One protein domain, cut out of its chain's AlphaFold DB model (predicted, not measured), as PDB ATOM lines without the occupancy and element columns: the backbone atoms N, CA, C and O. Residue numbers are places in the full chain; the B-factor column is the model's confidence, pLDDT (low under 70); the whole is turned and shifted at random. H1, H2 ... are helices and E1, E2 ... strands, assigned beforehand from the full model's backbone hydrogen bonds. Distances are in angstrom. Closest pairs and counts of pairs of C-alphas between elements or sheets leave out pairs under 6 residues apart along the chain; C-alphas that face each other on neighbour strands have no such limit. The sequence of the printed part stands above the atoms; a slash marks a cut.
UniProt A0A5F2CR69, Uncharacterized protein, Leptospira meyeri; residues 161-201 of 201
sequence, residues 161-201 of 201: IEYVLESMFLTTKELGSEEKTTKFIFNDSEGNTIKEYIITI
ATOM      1  N   ILE A 161       4.981 -27.519   8.938       93.75
ATOM      2  CA  ILE A 161       5.916 -26.881   9.872       93.75
ATOM      3  C   ILE A 161       7.290 -27.543   9.763       93.75
ATOM      4  O   ILE A 161       8.280 -26.831   9.623       93.75
ATOM      5  N   GLU A 162       7.352 -28.875   9.747       93.19
ATOM      6  CA  GLU A 162       8.594 -29.625   9.533       93.19
ATOM      7  C   GLU A 162       9.263 -29.233   8.213       93.19
ATOM      8  O   GLU A 162      10.429 -28.847   8.223       93.19
ATOM      9  N   TYR A 163       8.514 -29.188   7.105       93.06
ATOM     10  CA  TYR A 163       9.022 -28.748   5.801       93.06
ATOM     11  C   TYR A 163       9.622 -27.330   5.831       93.06
ATOM     12  O   TYR A 163      10.676 -27.072   5.239       93.06
ATOM     13  N   VAL A 164       8.966 -26.386   6.517       92.56
ATOM     14  CA  VAL A 164       9.471 -25.011   6.662       92.56
ATOM     15  C   VAL A 164      10.737 -24.982   7.520       92.56
ATOM     16  O   VAL A 164      11.706 -24.327   7.140       92.56
ATOM     17  N   LEU A 165      10.753 -25.700   8.645       91.25
ATOM     18  CA  LEU A 165      11.903 -25.768   9.550       91.25
ATOM     19  C   LEU A 165      13.117 -26.436   8.895       91.25
ATOM     20  O   LEU A 165      14.231 -25.930   9.025       91.25
ATOM     21  N   GLU A 166      12.905 -27.516   8.144       88.38
ATOM     22  CA  GLU A 166      13.922 -28.163   7.308       88.38
ATOM     23  C   GLU A 166      14.493 -27.189   6.281       88.38
ATOM     24  O   GLU A 166      15.710 -27.037   6.177       88.38
ATOM     25  N   SER A 167      13.623 -26.478   5.561       86.25
ATOM     26  CA  SER A 167      14.039 -25.489   4.563       86.25
ATOM     27  C   SER A 167      14.871 -24.370   5.193       86.25
ATOM     28  O   SER A 167      15.918 -24.012   4.660       86.25
ATOM     29  N   MET A 168      14.444 -23.854   6.352       83.06
ATOM     30  CA  MET A 168      15.200 -22.852   7.105       83.06
ATOM     31  C   MET A 168      16.568 -23.386   7.527       83.06
ATOM     32  O   MET A 168      17.571 -22.720   7.279       83.06
ATOM     33  N   PHE A 169      16.625 -24.589   8.106       77.12
ATOM     34  CA  PHE A 169      17.876 -25.205   8.547       77.12
ATOM     35  C   PHE A 169      18.846 -25.452   7.386       77.12
ATOM     36  O   PHE A 169      20.044 -25.225   7.529       77.12
ATOM     37  N   LEU A 170      18.344 -25.853   6.214       75.56
ATOM     38  CA  LEU A 170      19.153 -25.983   5.000       75.56
ATOM     39  C   LEU A 170      19.676 -24.630   4.503       75.56
ATOM     40  O   LEU A 170      20.816 -24.557   4.053       75.56
ATOM     41  N   THR A 171      18.882 -23.558   4.599       70.69
ATOM     42  CA  THR A 171      19.319 -22.210   4.189       70.69
ATOM     43  C   THR A 171      20.285 -21.543   5.167       70.69
ATOM     44  O   THR A 171      21.107 -20.744   4.735       70.69
ATOM     45  N   THR A 172      20.221 -21.860   6.465       64.00
ATOM     46  CA  THR A 172      21.167 -21.345   7.471       64.00
ATOM     47  C   THR A 172      22.453 -22.162   7.546       64.00
ATOM     48  O   THR A 172      23.455 -21.666   8.059       64.00
ATOM     49  N   LYS A 173      22.458 -23.386   7.000       61.59
ATOM     50  CA  LYS A 173      23.662 -24.194   6.764       61.59
ATOM     51  C   LYS A 173      24.494 -23.633   5.601       61.59
ATOM     52  O   LYS A 173      24.727 -24.288   4.588       61.59
ATOM     53  N   GLU A 174      25.015 -22.424   5.763       52.69
ATOM     54  CA  GLU A 174      26.233 -22.038   5.057       52.69
ATOM     55  C   GLU A 174      27.409 -22.865   5.620       52.69
ATOM     56  O   GLU A 174      27.697 -22.837   6.811       52.69
ATOM     57  N   LEU A 175      28.047 -23.649   4.742       50.38
ATOM     58  CA  LEU A 175      29.406 -24.207   4.836       50.38
ATOM     59  C   LEU A 175      29.899 -24.699   6.222       50.38
ATOM     60  O   LEU A 175      30.623 -23.997   6.923       50.38
ATOM     61  N   GLY A 176      29.677 -25.984   6.528       53.31
ATOM     62  CA  GLY A 176      30.641 -26.758   7.332       53.31
ATOM     63  C   GLY A 176      30.194 -27.324   8.682       53.31
ATOM     64  O   GLY A 176      31.027 -27.921   9.358       53.31
ATOM     65  N   SER A 177      28.924 -27.208   9.092       57.06
ATOM     66  CA  SER A 177      28.464 -27.845  10.338       57.06
ATOM     67  C   SER A 177      28.057 -29.316  10.139       57.06
ATOM     68  O   SER A 177      27.177 -29.651   9.340       57.06
ATOM     69  N   GLU A 178      28.692 -30.216  10.896       62.34
ATOM     70  CA  GLU A 178      28.394 -31.660  10.930       62.34
ATOM     71  C   GLU A 178      27.082 -31.996  11.661       62.34
ATOM     72  O   GLU A 178      26.650 -33.149  11.652       62.34
ATOM     73  N   GLU A 179      26.420 -31.012  12.280       66.38
ATOM     74  CA  GLU A 179      25.167 -31.236  12.999       66.38
ATOM     75  C   GLU A 179      24.061 -31.676  12.037       66.38
ATOM     76  O   GLU A 179      23.633 -30.939  11.147       66.38
ATOM     77  N   LYS A 180      23.625 -32.925  12.207       75.44
ATOM     78  CA  LYS A 180      22.550 -33.557  11.432       75.44
ATOM     79  C   LYS A 180      21.182 -33.399  12.069       75.44
ATOM     80  O   LYS A 180      20.190 -33.725  11.436       75.44
ATOM     81  N   THR A 181      21.118 -32.911  13.303       82.88
ATOM     82  CA  THR A 181      19.872 -32.817  14.056       82.88
ATOM     83  C   THR A 181      19.787 -31.468  14.743       82.88
ATOM     84  O   THR A 181      20.752 -31.034  15.366       82.88
ATOM     85  N   THR A 182      18.626 -30.828  14.667       85.94
ATOM     86  CA  THR A 182      18.331 -29.605  15.414       85.94
ATOM     87  C   THR A 182      16.975 -29.709  16.101       85.94
ATOM     88  O   THR A 182      16.073 -30.406  15.626       85.94
ATOM     89  N   LYS A 183      16.828 -29.024  17.237       89.44
ATOM     90  CA  LYS A 183      15.590 -28.985  18.016       89.44
ATOM     91  C   LYS A 183      15.013 -27.574  17.979       89.44
ATOM     92  O   LYS A 183      15.656 -26.629  18.426       89.44
ATOM     93  N   PHE A 184      13.777 -27.451  17.510       89.50
ATOM     94  CA  PHE A 184      12.997 -26.218  17.557       89.50
ATOM     95  C   PHE A 184      11.946 -26.325  18.661       89.50
ATOM     96  O   PHE A 184      11.171 -27.280  18.695       89.50
ATOM     97  N   ILE A 185      11.919 -25.348  19.567       91.81
ATOM     98  CA  ILE A 185      10.977 -25.288  20.693       91.81
ATOM     99  C   ILE A 185      10.139 -24.023  20.539       91.81
ATOM    100  O   ILE A 185      10.681 -22.922  20.455       91.81
ATOM    101  N   PHE A 186       8.820 -24.186  20.509       91.50
ATOM    102  CA  PHE A 186       7.858 -23.095  20.437       91.50
ATOM    103  C   PHE A 186       7.195 -22.926  21.799       91.50
ATOM    104  O   PHE A 186       6.535 -23.847  22.285       91.50
ATOM    105  N   ASN A 187       7.357 -21.746  22.395       94.50
ATOM    106  CA  ASN A 187       6.783 -21.399  23.691       94.50
ATOM    107  C   ASN A 187       5.655 -20.367  23.534       94.50
ATOM    108  O   ASN A 187       5.643 -19.603  22.568       94.50
ATOM    109  N   ASP A 188       4.714 -20.346  24.476       92.75
ATOM    110  CA  ASP A 188       3.703 -19.293  24.583       92.75
ATOM    111  C   ASP A 188       4.288 -17.995  25.175       92.75
ATOM    112  O   ASP A 188       5.478 -17.897  25.486       92.75
ATOM    113  N   SER A 189       3.442 -16.974  25.335       92.00
ATOM    114  CA  SER A 189       3.827 -15.695  25.948       92.00
ATOM    115  C   SER A 189       4.226 -15.803  27.424       92.00
ATOM    116  O   SER A 189       4.840 -14.878  27.947       92.00
ATOM    117  N   GLU A 190       3.867 -16.898  28.094       93.25
ATOM    118  CA  GLU A 190       4.188 -17.177  29.498       93.25
ATOM    119  C   GLU A 190       5.473 -18.017  29.639       93.25
ATOM    120  O   GLU A 190       5.965 -18.216  30.749       93.25
ATOM    121  N   GLY A 191       6.055 -18.465  28.521       91.69
ATOM    122  CA  GLY A 191       7.263 -19.285  28.477       91.69
ATOM    123  C   GLY A 191       7.007 -20.793  28.540       91.69
ATOM    124  O   GLY A 191       7.975 -21.554  28.580       91.69
ATOM    125  N   ASN A 192       5.750 -21.252  28.514       93.44
ATOM    126  CA  ASN A 192       5.434 -22.678  28.498       93.44
ATOM    127  C   ASN A 192       5.612 -23.254  27.093       93.44
ATOM    128  O   ASN A 192       5.190 -22.657  26.103       93.44
ATOM    129  N   THR A 193       6.180 -24.453  27.001       93.06
ATOM    130  CA  THR A 193       6.346 -25.141  25.719       93.06
ATOM    131  C   THR A 193       5.004 -25.595  25.157       93.06
ATOM    132  O   THR A 193       4.327 -26.447  25.728       93.06
ATOM    133  N   ILE A 194       4.646 -25.042  23.997       93.00
ATOM    134  CA  ILE A 194       3.457 -25.415  23.227       93.00
ATOM    135  C   ILE A 194       3.766 -26.636  22.362       93.00
ATOM    136  O   ILE A 194       2.950 -27.554  22.254       93.00
ATOM    137  N   LYS A 195       4.923 -26.626  21.687       92.44
ATOM    138  CA  LYS A 195       5.301 -27.681  20.746       92.44
ATOM    139  C   LYS A 195       6.803 -27.740  20.525       92.44
ATOM    140  O   LYS A 195       7.488 -26.720  20.552       92.44
ATOM    141  N   GLU A 196       7.296 -28.938  20.251       92.56
ATOM    142  CA  GLU A 196       8.696 -29.188  19.931       92.56
ATOM    143  C   GLU A 196       8.797 -29.975  18.627       92.56
ATOM    144  O   GLU A 196       7.994 -30.878  18.385       92.56
ATOM    145  N   TYR A 197       9.800 -29.648  17.815       91.38
ATOM    146  CA  TYR A 197      10.141 -30.368  16.593       91.38
ATOM    147  C   TYR A 197      11.620 -30.728  16.613       91.38
ATOM    148  O   TYR A 197      12.468 -29.892  16.929       91.38
ATOM    149  N   ILE A 198      11.927 -31.975  16.268       90.12
ATOM    150  CA  ILE A 198      13.298 -32.465  16.119       90.12
ATOM    151  C   ILE A 198      13.489 -32.780  14.641       90.12
ATOM    152  O   ILE A 198      12.930 -33.750  14.139       90.12
ATOM    153  N   ILE A 199      14.267 -31.952  13.954       87.12
ATOM    154  CA  ILE A 199      14.532 -32.093  12.522       87.12
ATOM    155  C   ILE A 199      15.865 -32.803  12.346       87.12
ATOM    156  O   ILE A 199      16.855 -32.391  12.951       87.12
ATOM    157  N   THR A 200      15.889 -33.865  11.539       81.94
ATOM    158  CA  THR A 200      17.101 -34.636  11.226       81.94
ATOM    159  C   THR A 200      17.310 -34.702   9.716       81.94
ATOM    160  O   THR A 200      16.377 -35.070   9.007       81.94
ATOM    161  N   ILE A 201      18.517 -34.370   9.241       71.44
ATOM    162  CA  ILE A 201      18.911 -34.343   7.818       71.44
ATOM    163  C   ILE A 201      20.067 -35.305   7.546       71.44
ATOM    164  O   ILE A 201      21.069 -35.274   8.303       71.44
TER     165      ILE A 201
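Overview. This is residues 161 to 201 of the 201 residues of an uncharacterized protein of Leptospira meyeri (UniProt A0A5F2CR69). A long, narrow hairpin of two antiparallel strands, E1 and E2, has a single helix, H1, over one of its faces, while the other face is bare. The turn between the strands, residues 188 to 192, makes one end of the rod-like shape, and at the far end the link from H1 to E1 loops outward, with residues 171 to 178 sticking out. The printed part has 41 residues, with one named helix followed by two named strands, in the order H1, E1, E2; the sheet's order is E1 - E2, and the class is mixed, helices and strands. The whole is loose, with a radius of gyration of the C-alphas of 11.9 A, and it spans 36 by 17 by 14 A.

Along the chain. The printed part opens with H1, residues 161 to 172, from C-alpha 161 at (5.916, -26.881, 9.872) to C-alpha 172 at (21.167, -21.345, 7.471), a length of 16.4 A. E1, residues 181 to 187, begins with C-alpha 181 at (19.872, -32.817, 14.056) and is 19.9 A long. E2, residues 193 to 200, is the longest strand by residues, measures 20.4 A, and ends with C-alpha 200 at (17.101, -34.636, 11.226).

Arrangement. H1 and E2 have 4 pairs of C-alphas within 8 A, and the closest are those of Glu 166 and Ile 199, 6.6 A apart. H1 and E1 are near each other, with 7 pairs of C-alphas within 10 A. The pairs within 10 A between H1 and the sheet are made by residues 161 to 169 of H1. In H1 every O i to N i+4 pair is within hydrogen-bond range. E1 and E2 form a hairpin over a tight link of 5 residues; they are antiparallel neighbours, with 166 degrees between their directions. N 184 and O 197 are within hydrogen-bond range at 2.8 A, and so are N 199 and O 182 at 2.9 A. The C-alphas of Thr 181 and Thr 200 face each other at 4.4 A, as do those of Asn 187 and Thr 193 at 4.3 A.

Size, cuts and confidence. The two C-alphas farthest apart are those of Leu 175 and Glu 190, 36.0 A. Residues 171 to 178, of which 171 and 172 belong to H1, stand free; without them the body has 33 residues and spans 31 by 16 by 10 A. The link from H1 to E1, with 8 residues between them, is short. The printed part has no cut and ends at Ile 201, the chain's last residue. The mean pLDDT of the printed part is 82.2, and residues 172 to 179 are under 70 in this model.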